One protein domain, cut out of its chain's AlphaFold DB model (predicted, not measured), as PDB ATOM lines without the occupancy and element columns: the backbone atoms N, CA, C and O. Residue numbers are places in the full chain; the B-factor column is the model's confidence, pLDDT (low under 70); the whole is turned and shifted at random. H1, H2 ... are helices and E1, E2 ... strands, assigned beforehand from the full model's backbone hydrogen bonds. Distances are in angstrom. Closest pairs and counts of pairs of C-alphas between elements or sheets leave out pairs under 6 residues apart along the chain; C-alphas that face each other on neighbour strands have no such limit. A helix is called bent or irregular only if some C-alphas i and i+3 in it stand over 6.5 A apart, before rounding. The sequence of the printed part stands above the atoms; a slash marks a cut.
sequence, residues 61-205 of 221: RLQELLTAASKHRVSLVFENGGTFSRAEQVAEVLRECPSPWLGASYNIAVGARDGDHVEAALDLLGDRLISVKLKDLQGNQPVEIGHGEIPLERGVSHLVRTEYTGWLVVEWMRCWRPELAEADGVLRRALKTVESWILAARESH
ATOM      1  N   ARG A  61      24.626 -36.036   2.868       87.75
ATOM      2  CA  ARG A  61      25.726 -35.999   3.831       87.75
ATOM      3  C   ARG A  61      27.048 -35.515   3.239       87.75
ATOM      4  O   ARG A  61      27.714 -34.704   3.870       87.75
ATOM      5  N   LEU A  62      27.450 -35.979   2.053       90.12
ATOM      6  CA  LEU A  62      28.684 -35.490   1.431       90.12
ATOM      7  C   LEU A  62      28.554 -34.001   1.085       90.12
ATOM      8  O   LEU A  62      29.480 -33.240   1.338       90.12
ATOM      9  N   GLN A  63      27.390 -33.558   0.607       90.75
ATOM     10  CA  GLN A  63      27.146 -32.137   0.328       90.75
ATOM     11  C   GLN A  63      27.158 -31.269   1.598       90.75
ATOM     12  O   GLN A  63      27.727 -30.174   1.605       90.75
ATOM     13  N   GLU A  64      26.608 -31.766   2.706       93.12
ATOM     14  CA  GLU A  64      26.702 -31.117   4.021       93.12
ATOM     15  C   GLU A  64      28.162 -31.000   4.489       93.12
ATOM     16  O   GLU A  64      28.595 -29.925   4.915       93.12
ATOM     17  N   LEU A  65      28.951 -32.070   4.341       94.62
ATOM     18  CA  LEU A  65      30.381 -32.056   4.660       94.62
ATOM     19  C   LEU A  65      31.148 -31.068   3.782       94.62
ATOM     20  O   LEU A  65      31.996 -30.346   4.297       94.62
ATOM     21  N   LEU A  66      30.837 -30.978   2.488       95.19
ATOM     22  CA  LEU A  66      31.469 -30.018   1.578       95.19
ATOM     23  C   LEU A  66      31.091 -28.572   1.905       95.19
ATOM     24  O   LEU A  66      31.932 -27.676   1.815       95.19
ATOM     25  N   THR A  67      29.858 -28.342   2.354       95.06
ATOM     26  CA  THR A  67      29.422 -27.032   2.853       95.06
ATOM     27  C   THR A  67      30.226 -26.634   4.092       95.06
ATOM     28  O   THR A  67      30.740 -25.515   4.172       95.06
ATOM     29  N   ALA A  68      30.399 -27.559   5.041       96.50
ATOM     30  CA  ALA A  68      31.237 -27.337   6.215       96.50
ATOM     31  C   ALA A  68      32.714 -27.136   5.833       96.50
ATOM     32  O   ALA A  68      33.354 -26.211   6.333       96.50
ATOM     33  N   ALA A  69      33.238 -27.941   4.908       96.94
ATOM     34  CA  ALA A  69      34.607 -27.859   4.409       96.94
ATOM     35  C   ALA A  69      34.904 -26.471   3.824       96.94
ATOM     36  O   ALA A  69      35.878 -25.828   4.215       96.94
ATOM     37  N   SER A  70      33.987 -25.957   3.000       96.75
ATOM     38  CA  SER A  70      34.044 -24.599   2.454       96.75
ATOM     39  C   SER A  70      34.037 -23.529   3.547       96.75
ATOM     40  O   SER A  70      34.921 -22.671   3.594       96.75
ATOM     41  N   LYS A  71      33.093 -23.617   4.494       97.94
ATOM     42  CA  LYS A  71      32.966 -22.665   5.612       97.94
ATOM     43  C   LYS A  71      34.224 -22.612   6.483       97.94
ATOM     44  O   LYS A  71      34.615 -21.537   6.933       97.94
ATOM     45  N   HIS A  72      34.839 -23.764   6.730       97.75
ATOM     46  CA  HIS A  72      36.016 -23.896   7.588       97.75
ATOM     47  C   HIS A  72      37.342 -23.842   6.824       97.75
ATOM     48  O   HIS A  72      38.398 -23.881   7.451       97.75
ATOM     49  N   ARG A  73      37.298 -23.700   5.493       96.69
ATOM     50  CA  ARG A  73      38.462 -23.669   4.599       96.69
ATOM     51  C   ARG A  73      39.369 -24.895   4.744       96.69
ATOM     52  O   ARG A  73      40.592 -24.774   4.724       96.69
ATOM     53  N   VAL A  74      38.762 -26.069   4.883       96.88
ATOM     54  CA  VAL A  74      39.460 -27.359   4.953       96.88
ATOM     55  C   VAL A  74      39.148 -28.181   3.711       96.88
ATOM     56  O   VAL A  74      38.048 -28.105   3.177       96.88
ATOM     57  N   SER A  75      40.117 -28.964   3.240       94.88
ATOM     58  CA  SER A  75      39.890 -29.904   2.138       94.88
ATOM     59  C   SER A  75      39.407 -31.242   2.685       94.88
ATOM     60  O   SER A  75      39.975 -31.767   3.643       94.88
ATOM     61  N   LEU A  76      38.377 -31.797   2.058       97.00
ATOM     62  CA  LEU A  76      37.926 -33.160   2.278       97.00
ATOM     63  C   LEU A  76      38.598 -34.070   1.251       97.00
ATOM     64  O   LEU A  76      38.589 -33.778   0.055       97.00
ATOM     65  N   VAL A  77      39.170 -35.177   1.715       97.12
ATOM     66  CA  VAL A  77      39.765 -36.197   0.848       97.12
ATOM     67  C   VAL A  77      38.970 -37.488   0.956       97.12
ATOM     68  O   VAL A  77      38.706 -37.971   2.056       97.12
ATOM     69  N   PHE A  78      38.561 -38.030  -0.184       96.88
ATOM     70  CA  PHE A  78      37.879 -39.313  -0.266       96.88
ATOM     71  C   PHE A  78      38.911 -40.412  -0.503       96.88
ATOM     72  O   PHE A  78      39.619 -40.379  -1.512       96.88
ATOM     73  N   GLU A  79      39.028 -41.349   0.438       97.94
ATOM     74  CA  GLU A  79      39.996 -42.442   0.349       97.94
ATOM     75  C   GLU A  79      39.408 -43.703  -0.281       97.94
ATOM     76  O   GLU A  79      38.291 -44.097   0.063       97.94
ATOM     77  N   ASN A  80      40.160 -44.362  -1.167       97.88
ATOM     78  CA  ASN A  80      39.754 -45.669  -1.677       97.88
ATOM     79  C   ASN A  80      39.803 -46.742  -0.574       97.88
ATOM     80  O   ASN A  80      40.778 -46.894   0.158       97.88
ATOM     81  N   GLY A  81      38.740 -47.536  -0.481       95.56
ATOM     82  CA  GLY A  81      38.573 -48.545   0.558       95.56
ATOM     83  C   GLY A  81      37.209 -49.223   0.494       95.56
ATOM     84  O   GLY A  81      36.222 -48.644   0.041       95.56
ATOM     85  N   GLY A  82      37.145 -50.474   0.959       92.12
ATOM     86  CA  GLY A  82      35.900 -51.243   1.008       92.12
ATOM     87  C   GLY A  82      35.211 -51.336  -0.358       92.12
ATOM     88  O   GLY A  82      35.729 -51.969  -1.276       92.12
ATOM     89  N   THR A  83      34.033 -50.717  -0.469       90.12
ATOM     90  CA  THR A  83      33.230 -50.655  -1.702       90.12
ATOM     91  C   THR A  83      33.910 -49.871  -2.828       90.12
ATOM     92  O   THR A  83      33.759 -50.243  -3.989       90.12
ATOM     93  N   PHE A  84      34.671 -48.827  -2.490       94.56
ATOM     94  CA  PHE A  84      35.335 -47.924  -3.433       94.56
ATOM     95  C   PHE A  84      36.839 -48.196  -3.452       94.56
ATOM     96  O   PHE A  84      37.634 -47.315  -3.154       94.56
ATOM     97  N   SER A  85      37.249 -49.443  -3.680       97.25
ATOM     98  CA  SER A  85      38.659 -49.843  -3.601       97.25
ATOM     99  C   SER A  85      39.503 -49.392  -4.795       97.25
ATOM    100  O   SER A  85      40.711 -49.223  -4.622       97.25
ATOM    101  N   ARG A  86      38.891 -49.163  -5.964       98.12
ATOM    102  CA  ARG A  86      39.586 -48.787  -7.204       98.12
ATOM    103  C   ARG A  86      39.544 -47.290  -7.485       98.12
ATOM    104  O   ARG A  86      38.552 -46.623  -7.183       98.12
ATOM    105  N   ALA A  87      40.577 -46.773  -8.144       98.31
ATOM    106  CA  ALA A  87      40.677 -45.361  -8.515       98.31
ATOM    107  C   ALA A  87      39.511 -44.875  -9.391       98.31
ATOM    108  O   ALA A  87      39.035 -43.761  -9.203       98.31
ATOM    109  N   GLU A  88      38.997 -45.718 -10.291       97.88
ATOM    110  CA  GLU A  88      37.835 -45.392 -11.132       97.88
ATOM    111  C   GLU A  88      36.584 -45.067 -10.308       97.88
ATOM    112  O   GLU A  88      35.881 -44.100 -10.598       97.88
ATOM    113  N   GLN A  89      36.355 -45.820  -9.232       96.06
ATOM    114  CA  GLN A  89      35.206 -45.628  -8.349       96.06
ATOM    115  C   GLN A  89      35.353 -44.341  -7.529       96.06
ATOM    116  O   GLN A  89      34.383 -43.628  -7.293       96.06
ATOM    117  N   VAL A  90      36.579 -44.007  -7.113       96.44
ATOM    118  CA  VAL A  90      36.856 -42.713  -6.473       96.44
ATOM    119  C   VAL A  90      36.648 -41.570  -7.468       96.44
ATOM    120  O   VAL A  90      35.992 -40.585  -7.136       96.44
ATOM    121  N   ALA A  91      37.153 -41.698  -8.695       96.62
ATOM    122  CA  ALA A  91      36.989 -40.692  -9.740       96.62
ATOM    123  C   ALA A  91      35.509 -40.447 -10.084       96.62
ATOM    124  O   ALA A  91      35.123 -39.306 -10.334       96.62
ATOM    125  N   GLU A  92      34.674 -41.489 -10.059       94.19
ATOM    126  CA  GLU A  92      33.220 -41.379 -10.191       94.19
ATOM    127  C   GLU A  92      32.618 -40.507  -9.081       94.19
ATOM    128  O   GLU A  92      31.992 -39.493  -9.392       94.19
ATOM    129  N   VAL A  93      32.929 -40.782  -7.809       92.62
ATOM    130  CA  VAL A  93      32.473 -39.957  -6.671       92.62
ATOM    131  C   VAL A  93      32.893 -38.489  -6.827       92.62
ATOM    132  O   VAL A  93      32.098 -37.576  -6.595       92.62
ATOM    133  N   LEU A  94      34.136 -38.231  -7.249       93.88
ATOM    134  CA  LEU A  94      34.645 -36.869  -7.453       93.88
ATOM    135  C   LEU A  94      33.949 -36.117  -8.595       93.88
ATOM    136  O   LEU A  94      33.888 -34.882  -8.561       93.88
ATOM    137  N   ARG A  95      33.483 -36.847  -9.614       93.00
ATOM    138  CA  ARG A  95      32.773 -36.314 -10.783       93.00
ATOM    139  C   ARG A  95      31.322 -35.994 -10.450       93.00
ATOM    140  O   ARG A  95      30.813 -34.966 -10.880       93.00
ATOM    141  N   GLU A  96      30.684 -36.854  -9.666       90.25
ATOM    142  CA  GLU A  96      29.297 -36.695  -9.227       90.25
ATOM    143  C   GLU A  96      29.132 -35.600  -8.163       90.25
ATOM    144  O   GLU A  96      28.091 -34.949  -8.088       90.25
ATOM    145  N   CYS A  97      30.175 -35.343  -7.368       90.00
ATOM    146  CA  CYS A  97      30.211 -34.276  -6.367       90.00
ATOM    147  C   CYS A  97      31.282 -33.219  -6.705       90.00
ATOM    148  O   CYS A  97      32.305 -33.125  -6.014       90.00
ATOM    149  N   PRO A  98      31.082 -32.395  -7.753       90.38
ATOM    150  CA  PRO A  98      32.066 -31.398  -8.159       90.38
ATOM    151  C   PRO A  98      32.203 -30.306  -7.089       90.38
ATOM    152  O   PRO A  98      31.281 -29.536  -6.832       90.38
ATOM    153  N   SER A  99      33.373 -30.233  -6.453       93.62
ATOM    154  CA  SER A  99      33.698 -29.214  -5.452       93.62
ATOM    155  C   SER A  99      35.209 -28.982  -5.392       93.62
ATOM    156  O   SER A  99      35.960 -29.961  -5.378       93.62
ATOM    157  N   PRO A 100      35.678 -27.721  -5.291       95.44
ATOM    158  CA  PRO A 100      37.098 -27.424  -5.087       95.44
ATOM    159  C   PRO A 100      37.601 -27.864  -3.703       95.44
ATOM    160  O   PRO A 100      38.803 -27.935  -3.480       95.44
ATOM    161  N   TRP A 101      36.691 -28.173  -2.773       97.12
ATOM    162  CA  TRP A 101      37.010 -28.661  -1.430       97.12
ATOM    163  C   TRP A 101      37.056 -30.186  -1.343       97.12
ATOM    164  O   TRP A 101      37.245 -30.712  -0.250       97.12
ATOM    165  N   LEU A 102      36.851 -30.896  -2.457       97.00
ATOM    166  CA  LEU A 102      36.874 -32.353  -2.516       97.00
ATOM    167  C   LEU A 102      38.052 -32.839  -3.360       97.00
ATOM    168  O   LEU A 102      38.146 -32.499  -4.540       97.00
ATOM    169  N   GLY A 103      38.886 -33.702  -2.798       98.00
ATOM    170  CA  GLY A 103      39.937 -34.417  -3.522       98.00
ATOM    171  C   GLY A 103      39.966 -35.905  -3.188       98.00
ATOM    172  O   GLY A 103      39.137 -36.401  -2.427       98.00
ATOM    173  N   ALA A 104      40.936 -36.619  -3.749       98.38
ATOM    174  CA  ALA A 104      41.202 -38.024  -3.484       98.38
ATOM    175  C   ALA A 104      42.380 -38.203  -2.519       98.38
ATOM    176  O   ALA A 104      43.399 -37.512  -2.604       98.38
ATOM    177  N   SER A 105      42.240 -39.195  -1.644       98.50
ATOM    178  CA  SER A 105      43.345 -39.875  -0.976       98.50
ATOM    179  C   SER A 105      43.466 -41.260  -1.613       98.50
ATOM    180  O   SER A 105      42.495 -42.005  -1.627       98.50
ATOM    181  N   TYR A 106      44.607 -41.622  -2.190       98.75
ATOM    182  CA  TYR A 106      44.744 -42.912  -2.869       98.75
ATOM    183  C   TYR A 106      45.740 -43.824  -2.162       98.75
ATOM    184  O   TYR A 106      46.940 -43.567  -2.129       98.75
ATOM    185  N   ASN A 107      45.242 -44.915  -1.604       98.62
ATOM    186  CA  ASN A 107      46.003 -46.005  -1.034       98.62
ATOM    187  C   ASN A 107      46.384 -47.015  -2.117       98.62
ATOM    188  O   ASN A 107      45.546 -47.789  -2.597       98.62
ATOM    189  N   ILE A 108      47.673 -47.019  -2.474       98.62
ATOM    190  CA  ILE A 108      48.214 -47.864  -3.546       98.62
ATOM    191  C   ILE A 108      47.972 -49.343  -3.245       98.62
ATOM    192  O   ILE A 108      47.617 -50.102  -4.145       98.62
ATOM    193  N   ALA A 109      48.131 -49.763  -1.986       98.06
ATOM    194  CA  ALA A 109      47.946 -51.160  -1.618       98.06
ATOM    195  C   ALA A 109      46.503 -51.611  -1.846       98.06
ATOM    196  O   ALA A 109      46.282 -52.696  -2.372       98.06
ATOM    197  N   VAL A 110      45.524 -50.784  -1.476       97.75
ATOM    198  CA  VAL A 110      44.102 -51.109  -1.647       97.75
ATOM    199  C   VAL A 110      43.748 -51.244  -3.127       97.75
ATOM    200  O   VAL A 110      43.168 -52.260  -3.507       97.75
ATOM    201  N   GLY A 111      44.139 -50.274  -3.958       98.00
ATOM    202  CA  GLY A 111      43.843 -50.303  -5.392       98.00
ATOM    203  C   GLY A 111      44.559 -51.447  -6.106       98.00
ATOM    204  O   GLY A 111      43.923 -52.239  -6.798       98.00
ATOM    205  N   ALA A 112      45.863 -51.625  -5.867       97.62
ATOM    206  CA  ALA A 112      46.641 -52.699  -6.490       97.62
ATOM    207  C   ALA A 112      46.114 -54.097  -6.120       97.62
ATOM    208  O   ALA A 112      46.093 -54.999  -6.955       97.62
ATOM    209  N   ARG A 113      45.641 -54.289  -4.878       96.50
ATOM    210  CA  ARG A 113      44.986 -55.539  -4.448       96.50
ATOM    211  C   ARG A 113      43.669 -55.807  -5.169       96.50
ATOM    212  O   ARG A 113      43.263 -56.964  -5.244       96.50
ATOM    213  N   ASP A 114      43.008 -54.763  -5.650       96.62
ATOM    214  CA  ASP A 114      41.724 -54.849  -6.344       96.62
ATOM    215  C   ASP A 114      41.846 -54.687  -7.868       96.62
ATOM    216  O   ASP A 114      40.838 -54.574  -8.565       96.62
ATOM    217  N   GLY A 115      43.079 -54.737  -8.385       96.75
ATOM    218  CA  GLY A 115      43.379 -54.802  -9.813       96.75
ATOM    219  C   GLY A 115      43.775 -53.480 -10.468       96.75
ATOM    220  O   GLY A 115      43.955 -53.469 -11.683       96.75
ATOM    221  N   ASP A 116      43.940 -52.387  -9.716       98.31
ATOM    222  CA  ASP A 116      44.416 -51.133 -10.304       98.31
ATOM    223  C   ASP A 116      45.855 -51.272 -10.816       98.31
ATOM    224  O   ASP A 116      46.761 -51.738 -10.116       98.31
ATOM    225  N   HIS A 117      46.083 -50.778 -12.033       98.31
ATOM    226  CA  HIS A 117      47.422 -50.436 -12.488       98.31
ATOM    227  C   HIS A 117      47.822 -49.101 -11.856       98.31
ATOM    228  O   HIS A 117      47.169 -48.089 -12.101       98.31
ATOM    229  N   VAL A 118      48.869 -49.100 -11.026       97.94
ATOM    230  CA  VAL A 118      49.180 -47.974 -10.130       97.94
ATOM    231  C   VAL A 118      49.373 -46.663 -10.878       97.94
ATOM    232  O   VAL A 118      48.747 -45.677 -10.516       97.94
ATOM    233  N   GLU A 119      50.181 -46.641 -11.932       98.44
ATOM    234  CA  GLU A 119      50.448 -45.424 -12.700       98.44
ATOM    235  C   GLU A 119      49.168 -44.872 -13.350       98.44
ATOM    236  O   GLU A 119      48.854 -43.697 -13.186       98.44
ATOM    237  N   ALA A 120      48.360 -45.737 -13.971       98.62
ATOM    238  CA  ALA A 120      47.091 -45.332 -14.581       98.62
ATOM    239  C   ALA A 120      46.066 -44.845 -13.545       98.62
ATOM    240  O   ALA A 120      45.314 -43.914 -13.815       98.62
ATOM    241  N   ALA A 121      46.036 -45.450 -12.356       98.62
ATOM    242  CA  ALA A 121      45.186 -45.011 -11.254       98.62
ATOM    243  C   ALA A 121      45.578 -43.615 -10.746       98.62
ATOM    244  O   ALA A 121      44.706 -42.787 -10.482       98.62
ATOM    245  N   LEU A 122      46.880 -43.342 -10.635       98.69
ATOM    246  CA  LEU A 122      47.392 -42.028 -10.247       98.69
ATOM    247  C   LEU A 122      47.080 -40.972 -11.318       98.69
ATOM    248  O   LEU A 122      46.580 -39.902 -10.976       98.69
ATOM    249  N   ASP A 123      47.289 -41.298 -12.597       98.56
ATOM    250  CA  ASP A 123      46.968 -40.410 -13.723       98.56
ATOM    251  C   ASP A 123      45.468 -40.103 -13.807       98.56
ATOM    252  O   ASP A 123      45.077 -38.964 -14.057       98.56
ATOM    253  N   LEU A 124      44.617 -41.102 -13.550       98.56
ATOM    254  CA  LEU A 124      43.164 -40.941 -13.551       98.56
ATOM    255  C   LEU A 124      42.683 -39.946 -12.487       98.56
ATOM    256  O   LEU A 124      41.735 -39.197 -12.725       98.56
ATOM    257  N   LEU A 125      43.303 -39.955 -11.304       98.31
ATOM    258  CA  LEU A 125      42.950 -39.041 -10.216       98.31
ATOM    259  C   LEU A 125      43.556 -37.644 -10.415       98.31
ATOM    260  O   LEU A 125      42.936 -36.662  -9.999       98.31
ATOM    261  N   GLY A 126      44.717 -37.557 -11.075       96.69
ATOM    262  CA  GLY A 126      45.321 -36.324 -11.582       96.69
ATOM    263  C   GLY A 126      45.321 -35.176 -10.570       96.69
ATOM    264  O   GLY A 126      45.644 -35.359  -9.398       96.69
ATOM    265  N   ASP A 127      44.879 -33.996 -11.005       95.50
ATOM    266  CA  ASP A 127      44.845 -32.770 -10.191       95.50
ATOM    267  C   ASP A 127      43.953 -32.863  -8.943       95.50
ATOM    268  O   ASP A 127      44.049 -32.038  -8.033       95.50
ATOM    269  N   ARG A 128      43.051 -33.851  -8.881       97.06
ATOM    270  CA  ARG A 128      42.200 -34.074  -7.707       97.06
ATOM    271  C   ARG A 128      42.877 -34.967  -6.671       97.06
ATOM    272  O   ARG A 128      42.327 -35.112  -5.580       97.06
ATOM    273  N   LEU A 129      44.034 -35.558  -6.961       98.44
ATOM    274  CA  LEU A 129      44.805 -36.355  -6.014       98.44
ATOM    275  C   LEU A 129      45.515 -35.449  -4.996       98.44
ATOM    276  O   LEU A 129      46.437 -34.716  -5.328       98.44
ATOM    277  N   ILE A 130      45.121 -35.526  -3.725       98.31
ATOM    278  CA  ILE A 130      45.665 -34.675  -2.650       98.31
ATOM    279  C   ILE A 130      46.672 -35.428  -1.786       98.31
ATOM    280  O   ILE A 130      47.659 -34.848  -1.322       98.31
ATOM    281  N   SER A 131      46.448 -36.724  -1.575       98.50
ATOM    282  CA  SER A 131      47.371 -37.570  -0.823       98.50
ATOM    283  C   SER A 131      47.443 -38.980  -1.383       98.50
ATOM    284  O   SER A 131      46.452 -39.520  -1.863       98.50
ATOM    285  N   VAL A 132      48.606 -39.606  -1.255       98.75
ATOM    286  CA  VAL A 132      48.853 -41.002  -1.603       98.75
ATOM    287  C   VAL A 132      49.296 -41.746  -0.351       98.75
ATOM    288  O   VAL A 132      50.262 -41.355   0.309       98.75
ATOM    289  N   LYS A 133      48.583 -42.818  -0.002       98.56
ATOM    290  CA  LYS A 133      48.936 -43.685   1.123       98.56
ATOM    291  C   LYS A 133      49.876 -44.787   0.660       98.56
ATOM    292  O   LYS A 133      49.609 -45.491  -0.319       98.56
ATOM    293  N   LEU A 134      50.963 -44.945   1.401       98.62
ATOM    294  CA  LEU A 134      51.987 -45.951   1.189       98.62
ATOM    295  C   LEU A 134      51.883 -46.987   2.301       98.62
ATOM    296  O   LEU A 134      52.142 -46.708   3.472       98.62
ATOM    297  N   LYS A 135      51.517 -48.198   1.908       97.06
ATOM    298  CA  LYS A 135      51.467 -49.371   2.767       97.06
ATOM    299  C   LYS A 135      51.996 -50.539   1.964       97.06
ATOM    300  O   LYS A 135      51.558 -50.736   0.834       97.06
ATOM    301  N   ASP A 136      52.904 -51.308   2.541       98.00
ATOM    302  CA  ASP A 136      53.423 -52.494   1.876       98.00
ATOM    303  C   ASP A 136      52.844 -53.766   2.491       98.00
ATOM    304  O   ASP A 136      52.460 -53.805   3.667       98.00
ATOM    305  N   LEU A 137      52.713 -54.793   1.661       97.12
ATOM    306  CA  LEU A 137      52.073 -56.053   2.006       97.12
ATOM    307  C   LEU A 137      52.829 -57.215   1.367       97.12
ATOM    308  O   LEU A 137      53.117 -57.182   0.176       97.12
ATOM    309  N   GLN A 138      53.040 -58.282   2.131       96.62
ATOM    310  CA  GLN A 138      53.332 -59.610   1.593       96.62
ATOM    311  C   GLN A 138      52.082 -60.474   1.798       96.62
ATOM    312  O   GLN A 138      51.692 -60.762   2.936       96.62
ATOM    313  N   GLY A 139      51.394 -60.840   0.714       94.19
ATOM    314  CA  GLY A 139      50.052 -61.412   0.804       94.19
ATOM    315  C   GLY A 139      49.082 -60.450   1.506       94.19
ATOM    316  O   GLY A 139      48.767 -59.380   0.989       94.19
ATOM    317  N   ASN A 140      48.609 -60.826   2.698       90.62
ATOM    318  CA  ASN A 140      47.742 -59.986   3.541       90.62
ATOM    319  C   ASN A 140      48.462 -59.411   4.775       90.62
ATOM    320  O   ASN A 140      47.826 -58.782   5.624       90.62
ATOM    321  N   GLN A 141      49.771 -59.637   4.905       93.88
ATOM    322  CA  GLN A 141      50.539 -59.223   6.070       93.88
ATOM    323  C   GLN A 141      51.247 -57.885   5.811       93.88
ATOM    324  O   GLN A 141      52.014 -57.799   4.854       93.88
ATOM    325  N   PRO A 142      51.032 -56.850   6.650       95.56
ATOM    326  CA  PRO A 142      51.828 -55.630   6.631       95.56
ATOM    327  C   PRO A 142      53.298 -55.928   6.879       95.56
ATOM    328  O   PRO A 142      53.647 -56.620   7.839       95.56
ATOM    329  N   VAL A 143      54.132 -55.371   6.012       97.06
ATOM    330  CA  VAL A 143      55.590 -55.425   6.088       97.06
ATOM    331  C   VAL A 143      56.148 -54.015   5.925       97.06
ATOM    332  O   VAL A 143      55.422 -53.087   5.560       97.06
ATOM    333  N   GLU A 144      57.422 -53.835   6.258       97.38
ATOM    334  CA  GLU A 144      58.076 -52.541   6.076       97.38
ATOM    335  C   GLU A 144      58.102 -52.142   4.592       97.38
ATOM    336  O   GLU A 144      58.149 -52.998   3.708       97.38
ATOM    337  N   ILE A 145      58.071 -50.835   4.326       98.31
ATOM    338  CA  ILE A 145      58.078 -50.285   2.966       98.31
ATOM    339  C   ILE A 145      59.292 -50.808   2.186       98.31
ATOM    340  O   ILE A 145      60.428 -50.619   2.623       98.31
ATOM    341  N   GLY A 146      59.043 -51.432   1.031       97.75
ATOM    342  CA  GLY A 146      60.065 -51.989   0.140       97.75
ATOM    343  C   GLY A 146      60.355 -53.475   0.361       97.75
ATOM    344  O   GLY A 146      61.170 -54.042  -0.360       97.75
ATOM    345  N   HIS A 147      59.705 -54.111   1.338       97.62
ATOM    346  CA  HIS A 147      59.861 -55.541   1.627       97.62
ATOM    347  C   HIS A 147      58.656 -56.387   1.212       97.62
ATOM    348  O   HIS A 147      58.682 -57.603   1.406       97.62
ATOM    349  N   GLY A 148      57.590 -55.769   0.709       97.50
ATOM    350  CA  GLY A 148      56.417 -56.480   0.224       97.50
ATOM    351  C   GLY A 148      56.346 -56.530  -1.294       97.50
ATOM    352  O   GLY A 148      57.323 -56.337  -2.014       97.50
ATOM    353  N   GLU A 149      55.155 -56.851  -1.777       97.88
ATOM    354  CA  GLU A 149      54.878 -57.101  -3.190       97.88
ATOM    355  C   GLU A 149      54.007 -55.994  -3.815       97.88
ATOM    356  O   GLU A 149      53.608 -56.091  -4.977       97.88
ATOM    357  N   ILE A 150      53.678 -54.940  -3.057       98.31
ATOM    358  CA  ILE A 150      52.956 -53.778  -3.584       98.31
ATOM    359  C   ILE A 150      53.945 -52.917  -4.387       98.31
ATOM    360  O   ILE A 150      55.017 -52.597  -3.876       98.31
ATOM    361  N   PRO A 151      53.616 -52.483  -5.620       97.56
ATOM    362  CA  PRO A 151      54.536 -51.732  -6.481       97.56
ATOM    363  C   PRO A 151      54.656 -50.249  -6.067       97.56
ATOM    364  O   PRO A 151      54.423 -49.337  -6.861       97.56
ATOM    365  N   LEU A 152      55.018 -49.998  -4.806       98.69
ATOM    366  CA  LEU A 152      55.113 -48.661  -4.220       98.69
ATOM    367  C   LEU A 152      56.212 -47.818  -4.867       98.69
ATOM    368  O   LEU A 152      55.964 -46.660  -5.186       98.69
ATOM    369  N   GLU A 153      57.393 -48.392  -5.112       98.50
ATOM    370  CA  GLU A 153      58.511 -47.686  -5.757       98.50
ATOM    371  C   GLU A 153      58.126 -47.159  -7.143       98.50
ATOM    372  O   GLU A 153      58.453 -46.024  -7.496       98.50
ATOM    373  N   ARG A 154      57.372 -47.955  -7.914       97.81
ATOM    374  CA  ARG A 154      56.842 -47.539  -9.218       97.81
ATOM    375  C   ARG A 154      55.879 -46.369  -9.075       97.81
ATOM    376  O   ARG A 154      56.031 -45.384  -9.789       97.81
ATOM    377  N   GLY A 155      54.947 -46.451  -8.123       98.44
ATOM    378  CA  GLY A 155      54.015 -45.364  -7.826       98.44
ATOM    379  C   GLY A 155      54.730 -44.077  -7.410       98.44
ATOM    380  O   GLY A 155      54.472 -43.025  -7.981       98.44
ATOM    381  N   VAL A 156      55.686 -44.154  -6.481       98.69
ATOM    382  CA  VAL A 156      56.478 -42.993  -6.036       98.69
ATOM    383  C   VAL A 156      57.300 -42.410  -7.185       98.69
ATOM    384  O   VAL A 156      57.291 -41.200  -7.395       98.69
ATOM    385  N   SER A 157      57.958 -43.258  -7.975       98.25
ATOM    386  CA  SER A 157      58.722 -42.814  -9.142       98.25
ATOM    387  C   SER A 157      57.839 -42.126 -10.181       98.25
ATOM    388  O   SER A 157      58.261 -41.144 -10.784       98.25
ATOM    389  N   HIS A 158      56.625 -42.635 -10.399       98.12
ATOM    390  CA  HIS A 158      55.644 -42.028 -11.294       98.12
ATOM    391  C   HIS A 158      55.226 -40.642 -10.803       98.12
ATOM    392  O   HIS A 158      55.331 -39.688 -11.562       98.12
ATOM    393  N   LEU A 159      54.885 -40.511  -9.516       98.25
ATOM    394  CA  LEU A 159      54.528 -39.232  -8.887       98.25
ATOM    395  C   LEU A 159      55.640 -38.185  -9.008       98.25
ATOM    396  O   LEU A 159      55.363 -37.014  -9.241       98.25
ATOM    397  N   VAL A 160      56.906 -38.592  -8.891       97.94
ATOM    398  CA  VAL A 160      58.040 -37.685  -9.124       97.94
ATOM    399  C   VAL A 160      58.077 -37.205 -10.576       97.94
ATOM    400  O   VAL A 160      58.273 -36.018 -10.817       97.94
ATOM    401  N   ARG A 161      57.882 -38.106 -11.546       96.38
ATOM    402  CA  ARG A 161      57.923 -37.772 -12.982       96.38
ATOM    403  C   ARG A 161      56.741 -36.924 -13.439       96.38
ATOM    404  O   ARG A 161      56.879 -36.214 -14.427       96.38
ATOM    405  N   THR A 162      55.601 -37.030 -12.762       96.06
ATOM    406  CA  THR A 162      54.407 -36.210 -13.005       96.06
ATOM    407  C   THR A 162      54.367 -34.955 -12.135       96.06
ATOM    408  O   THR A 162      53.341 -34.285 -12.082       96.06
ATOM    409  N   GLU A 163      55.480 -34.626 -11.467       96.00
ATOM    410  CA  GLU A 163      55.646 -33.416 -10.654       96.00
ATOM    411  C   GLU A 163      54.585 -33.270  -9.551       96.00
ATOM    412  O   GLU A 163      54.194 -32.168  -9.170       96.00
ATOM    413  N   TYR A 164      54.129 -34.394  -8.997       97.62
ATOM    414  CA  TYR A 164      53.159 -34.415  -7.914       97.62
ATOM    415  C   TYR A 164      53.678 -33.674  -6.675       97.62
ATOM    416  O   TYR A 164      54.736 -33.996  -6.128       97.62
ATOM    417  N   THR A 165      52.890 -32.717  -6.182       96.50
ATOM    418  CA  THR A 165      53.238 -31.884  -5.018       96.50
ATOM    419  C   THR A 165      52.392 -32.171  -3.778       96.50
ATOM    420  O   THR A 165      52.461 -31.422  -2.803       96.50
ATOM    421  N   GLY A 166      51.543 -33.202  -3.814       97.19
ATOM    422  CA  GLY A 166      50.705 -33.580  -2.679       97.19
ATOM    423  C   GLY A 166      51.443 -34.440  -1.649       97.19
ATOM    424  O   GLY A 166      52.670 -34.546  -1.635       97.19
ATOM    425  N   TRP A 167      50.685 -35.060  -0.748       98.19
ATOM    426  CA  TRP A 167      51.254 -35.762   0.403       98.19
ATOM    427  C   TRP A 167      51.519 -37.237   0.121       98.19
ATOM    428  O   TRP A 167      50.603 -37.970  -0.242       98.19
ATOM    429  N   LEU A 168      52.730 -37.708   0.415       98.44
ATOM    430  CA  LEU A 168      52.999 -39.134   0.606       98.44
ATOM    431  C   LEU A 168      52.842 -39.471   2.090       98.44
ATOM    432  O   LEU A 168      53.508 -38.880   2.937       98.44
ATOM    433  N   VAL A 169      51.962 -40.416   2.416       98.12
ATOM    434  CA  VAL A 169      51.648 -40.776   3.805       98.12
ATOM    435  C   VAL A 169      51.936 -42.252   4.027       98.12
ATOM    436  O   VAL A 169      51.254 -43.106   3.472       98.12
ATOM    437  N   VAL A 170      52.928 -42.560   4.858       97.62
ATOM    438  CA  VAL A 170      53.235 -43.943   5.244       97.62
ATOM    439  C   VAL A 170      52.239 -44.424   6.296       97.62
ATOM    440  O   VAL A 170      52.040 -43.764   7.317       97.62
ATOM    441  N   GLU A 171      51.645 -45.593   6.073       95.50
ATOM    442  CA  GLU A 171      50.714 -46.221   7.007       95.50
ATOM    443  C   GLU A 171      51.349 -47.406   7.729       95.50
ATOM    444  O   GLU A 171      51.756 -48.398   7.119       95.50
ATOM    445  N   TRP A 172      51.355 -47.339   9.060       95.94
ATOM    446  CA  TRP A 172      51.768 -48.443   9.918       95.94
ATOM    447  C   TRP A 172      50.719 -48.704  10.998       95.94
ATOM    448  O   TRP A 172      50.531 -47.924  11.927       95.94
ATOM    449  N   MET A 173      50.006 -49.822  10.875       91.81
ATOM    450  CA  MET A 173      48.780 -50.093  11.639       91.81
ATOM    451  C   MET A 173      49.017 -50.751  13.005       91.81
ATOM    452  O   MET A 173      48.219 -51.575  13.449       91.81
ATOM    453  N   ARG A 174      50.094 -50.369  13.700       92.00
ATOM    454  CA  ARG A 174      50.492 -50.945  14.995       92.00
ATOM    455  C   ARG A 174      49.425 -50.810  16.090       92.00
ATOM    456  O   ARG A 174      49.322 -51.688  16.944       92.00
ATOM    457  N   CYS A 175      48.614 -49.751  16.057       90.44
ATOM    458  CA  CYS A 175      47.504 -49.563  16.999       90.44
ATOM    459  C   CYS A 175      46.397 -50.618  16.843       90.44
ATOM    460  O   CYS A 175      45.743 -50.956  17.823       90.44
ATOM    461  N   TRP A 176      46.201 -51.152  15.633       90.69
ATOM    462  CA  TRP A 176      45.185 -52.172  15.336       90.69
ATOM    463  C   TRP A 176      45.768 -53.580  15.206       90.69
ATOM    464  O   TRP A 176      45.023 -54.555  15.226       90.69
ATOM    465  N   ARG A 177      47.093 -53.685  15.070       92.06
ATOM    466  CA  ARG A 177      47.845 -54.937  14.962       92.06
ATOM    467  C   ARG A 177      49.024 -54.924  15.936       92.06
ATOM    468  O   ARG A 177      50.139 -54.576  15.531       92.06
ATOM    469  N   PRO A 178      48.789 -55.234  17.225       93.25
ATOM    470  CA  PRO A 178      49.806 -55.120  18.266       93.25
ATOM    471  C   PRO A 178      51.039 -56.010  18.073       93.25
ATOM    472  O   PRO A 178      52.088 -55.747  18.654       93.25
ATOM    473  N   GLU A 179      50.910 -57.047  17.254       94.69
ATOM    474  CA  GLU A 179      51.977 -57.957  16.852       94.69
ATOM    475  C   GLU A 179      52.993 -57.332  15.884       94.69
ATOM    476  O   GLU A 179      54.060 -57.904  15.666       94.69
ATOM    477  N   LEU A 180      52.679 -56.181  15.281       95.62
ATOM    478  CA  LEU A 180      53.618 -55.470  14.416       95.62
ATOM    479  C   LEU A 180      54.754 -54.832  15.232       95.62
ATOM    480  O   LEU A 180      54.620 -54.544  16.421       95.62
ATOM    481  N   ALA A 181      55.880 -54.569  14.573       95.12
ATOM    482  CA  ALA A 181      56.989 -53.840  15.180       95.12
ATOM    483  C   ALA A 181      56.582 -52.415  15.607       95.12
ATOM    484  O   ALA A 181      55.633 -51.829  15.074       95.12
ATOM    485  N   GLU A 182      57.321 -51.848  16.560       95.69
ATOM    486  CA  GLU A 182      57.094 -50.486  17.051       95.69
ATOM    487  C   GLU A 182      57.238 -49.439  15.938       95.69
ATOM    488  O   GLU A 182      58.159 -49.492  15.114       95.69
ATOM    489  N   ALA A 183      56.313 -48.476  15.926       94.50
ATOM    490  CA  ALA A 183      56.144 -47.545  14.815       94.50
ATOM    491  C   ALA A 183      57.383 -46.670  14.579       94.50
ATOM    492  O   ALA A 183      57.791 -46.506  13.435       94.50
ATOM    493  N   ASP A 184      58.029 -46.173  15.635       94.88
ATOM    494  CA  ASP A 184      59.166 -45.250  15.518       94.88
ATOM    495  C   ASP A 184      60.314 -45.814  14.670       94.88
ATOM    496  O   ASP A 184      60.907 -45.111  13.846       94.88
ATOM    497  N   GLY A 185      60.630 -47.098  14.855       95.75
ATOM    498  CA  GLY A 185      61.679 -47.768  14.090       95.75
ATOM    499  C   GLY A 185      61.275 -47.973  12.633       95.75
ATOM    500  O   GLY A 185      62.056 -47.671  11.728       95.75
ATOM    501  N   VAL A 186      60.050 -48.456  12.418       96.75
ATOM    502  CA  VAL A 186      59.523 -48.776  11.086       96.75
ATOM    503  C   VAL A 186      59.350 -47.514  10.245       96.75
ATOM    504  O   VAL A 186      59.826 -47.462   9.114       96.75
ATOM    505  N   LEU A 187      58.750 -46.460  10.801       96.50
ATOM    506  CA  LEU A 187      58.512 -45.202  10.091       96.50
ATOM    507  C   LEU A 187      59.823 -44.495   9.726       96.50
ATOM    508  O   LEU A 187      59.934 -43.934   8.638       96.50
ATOM    509  N   ARG A 188      60.856 -44.576  10.578       97.25
ATOM    510  CA  ARG A 188      62.183 -44.026  10.260       97.25
ATOM    511  C   ARG A 188      62.845 -44.750   9.089       97.25
ATOM    512  O   ARG A 188      63.520 -44.105   8.290       97.25
ATOM    513  N   ARG A 189      62.700 -46.074   8.999       98.06
ATOM    514  CA  ARG A 189      63.222 -46.856   7.865       98.06
ATOM    515  C   ARG A 189      62.409 -46.599   6.602       98.06
ATOM    516  O   ARG A 189      63.004 -46.307   5.573       98.06
ATOM    517  N   ALA A 190      61.083 -46.579   6.713       98.19
ATOM    518  CA  ALA A 190      60.187 -46.246   5.613       98.19
ATOM    519  C   ALA A 190      60.505 -44.879   4.992       98.19
ATOM    520  O   ALA A 190      60.570 -44.777   3.772       98.19
ATOM    521  N   LEU A 191      60.768 -43.854   5.813       97.94
ATOM    522  CA  LEU A 191      61.171 -42.536   5.320       97.94
ATOM    523  C   LEU A 191      62.435 -42.619   4.454       97.94
ATOM    524  O   LEU A 191      62.419 -42.136   3.329       97.94
ATOM    525  N   LYS A 192      63.489 -43.292   4.936       98.44
ATOM    526  CA  LYS A 192      64.741 -43.462   4.177       98.44
ATOM    527  C   LYS A 192      64.516 -44.183   2.849       98.44
ATOM    528  O   LYS A 192      65.078 -43.784   1.833       98.44
ATOM    529  N   THR A 193      63.692 -45.231   2.854       98.69
ATOM    530  CA  THR A 193      63.351 -45.979   1.641       98.69
ATOM    531  C   THR A 193      62.625 -45.082   0.636       98.69
ATOM    532  O   THR A 193      63.044 -44.981  -0.514       98.69
ATOM    533  N   VAL A 194      61.592 -44.354   1.068       98.56
ATOM    534  CA  VAL A 194      60.831 -43.450   0.190       98.56
ATOM    535  C   VAL A 194      61.709 -42.309  -0.332       98.56
ATOM    536  O   VAL A 194      61.653 -41.996  -1.518       98.56
ATOM    537  N   GLU A 195      62.567 -41.725   0.509       98.25
ATOM    538  CA  GLU A 195      63.548 -40.715   0.092       98.25
ATOM    539  C   GLU A 195      64.495 -41.254  -0.986       98.25
ATOM    540  O   GLU A 195      64.725 -40.571  -1.985       98.25
ATOM    541  N   SER A 196      64.996 -42.487  -0.838       98.44
ATOM    542  CA  SER A 196      65.860 -43.090  -1.860       98.44
ATOM    543  C   SER A 196      65.151 -43.277  -3.202       98.44
ATOM    544  O   SER A 196      65.742 -42.982  -4.238       98.44
ATOM    545  N   TRP A 197      63.872 -43.666  -3.199       98.44
ATOM    546  CA  TRP A 197      63.081 -43.779  -4.427       98.44
ATOM    547  C   TRP A 197      62.867 -42.418  -5.089       98.44
ATOM    548  O   TRP A 197      62.990 -42.296  -6.306       98.44
ATOM    549  N   ILE A 198      62.589 -41.378  -4.295       97.94
ATOM    550  CA  ILE A 198      62.422 -40.012  -4.807       97.94
ATOM    551  C   ILE A 198      63.714 -39.515  -5.464       97.94
ATOM    552  O   ILE A 198      63.664 -38.954  -6.558       97.94
ATOM    553  N   LEU A 199      64.864 -39.712  -4.814       97.50
ATOM    554  CA  LEU A 199      66.163 -39.297  -5.349       97.50
ATOM    555  C   LEU A 199      66.498 -40.039  -6.646       97.50
ATOM    556  O   LEU A 199      66.767 -39.391  -7.656       97.50
ATOM    557  N   ALA A 200      66.376 -41.367  -6.654       97.25
ATOM    558  CA  ALA A 200      66.632 -42.179  -7.842       97.25
ATOM    559  C   ALA A 200      65.717 -41.793  -9.020       97.25
ATOM    560  O   ALA A 200      66.160 -41.702 -10.171       97.25
ATOM    561  N   ALA A 201      64.438 -41.510  -8.745       96.50
ATOM    562  CA  ALA A 201      63.492 -41.064  -9.760       96.50
ATOM    563  C   ALA A 201      63.850 -39.682 -10.326       96.50
ATOM    564  O   ALA A 201      63.719 -39.481 -11.532       96.50
ATOM    565  N   ARG A 202      64.331 -38.748  -9.492       94.69
ATOM    566  CA  ARG A 202      64.797 -37.420  -9.934       94.69
ATOM    567  C   ARG A 202      66.049 -37.504 -10.796       94.69
ATOM    568  O   ARG A 202      66.119 -36.821 -11.809       94.69
ATOM    569  N   GLU A 203      67.008 -38.347 -10.426       93.19
ATOM    570  CA  GLU A 203      68.234 -38.566 -11.210       93.19
ATOM    571  C   GLU A 203      67.933 -39.179 -12.582       93.19
ATOM    572  O   GLU A 203      68.544 -38.818 -13.586       93.19
ATOM    573  N   SER A 204      66.945 -40.073 -12.635       87.19
ATOM    574  CA  SER A 204      66.501 -40.717 -13.875       87.19
ATOM    575  C   SER A 204      65.602 -39.816 -14.732       87.19
ATOM    576  O   SER A 204      65.402 -40.082 -15.920       87.19
ATOM    577  N   HIS A 205      65.026 -38.764 -14.147       78.75
ATOM    578  CA  HIS A 205      64.156 -37.828 -14.842       78.75
ATOM    579  C   HIS A 205      64.995 -36.745 -15.524       78.75
ATOM    580  O   HIS A 205      65.253 -35.687 -14.958       78.75
TER     581      HIS A 205
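AT A GLANCE: This is residues 61 to 205 of the 221 residues of the protein "Sugar phosphate isomerase/epimerase" of Planctomycetes bacterium (UniProt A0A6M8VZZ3). A small, strongly twisted sheet of four parallel strands, E1, E2, E3 and E6, curls like part of a barrel, with helices H2 and H4 side by side on one face. H1 grazes it near E1 and E2, the long helix H6 runs past E6 at the other edge, H5 sits between H4 and H6, and the hairpin E4 and E5 lies beyond the end of E3. The printed part has 145 residues, with six named helices and six named strands in the order H1 E1 H2 E2 H3 H4 E3 E4 E5 H5 E6 H6; the class is mixed, helices and strands. It is compact, with a radius of gyration of the C-alphas of 15.8 A and spans of 40 by 40 by 30 A.

HOW THE PARTS SIT: Start at H1, residues 61 to 72, which only grazes the sheet with its residues 62 to 70. Next comes edge strand E1, residues 76 to 79, parallel to E2, residues 102 to 107, at 31 degrees, with N 78 and O 103 2.8 A apart. Between them H2, residues 87 to 96, makes a strand-helix-strand unit, two parallel neighbour strands joined through a helix, with a right-handed crossover. H2 is over E2, along the strands at 9 degrees on the local plane, at a height over the sheet of 9.5 A. After E2 come H3, residues 108 to 113, H4, residues 118 to 128, and E3, residues 129 to 134, a second right-handed unit; E3 is parallel to E2 at 19 degrees, with N 106 and O 131 2.8 A apart. H4, the hub, is irregular, with C-alphas 124 and 127 9.0 A apart; it touches H2 on the same face, the C-alphas of Ala 87 and Ala 121 being closest at 5.3 A. H3 grazes the sheet and only just touches H4, only at the corner, with 3 pairs of C-alphas within 8 A. E3 runs on at 41 degrees into E4, residues 136 to 138, in a hairpin with E5, residues 141 to 143, where N 138 and O 141 are 2.9 A apart. H5, residues 152 to 161, touches H4 at a steep tilt of 47 degrees, Val 118 and Gly 155 having the closest C-alphas, 6.0 A. E6, residues 167 to 170, is parallel to E3, with N 132 and O 167 2.8 A apart. H6, residues 183 to 204, touches H5 with residues 194 to 202 alone, the C-alphas of Ser 157 and Ala 201 being closest at 5.1 A. Every O i to N i+4 pair is within hydrogen-bond range in H1, H2, H3, H5 and H6, and 5 of 7 in H4.

IN THESE COORDINATES: Find C-alpha 61 at (25.726, -35.999, 3.831), where H1 begins; it is 16.3 A long, E2 16.5 A and H4 15.7 A. Find C-alpha 183 at (56.144, -47.545, 14.815); from there H6 runs 31.3 A to C-alpha 204 at (66.501, -40.717, -13.875).

THE WHOLE: The C-alphas farthest apart are those of Arg 61 and Glu 203, 45.2 A. The printed part has no cut, and the link from E6 to H6, residues 171 to 182, is long. Mean pLDDT of the printed part is 96.2, and no printed residue is under 70.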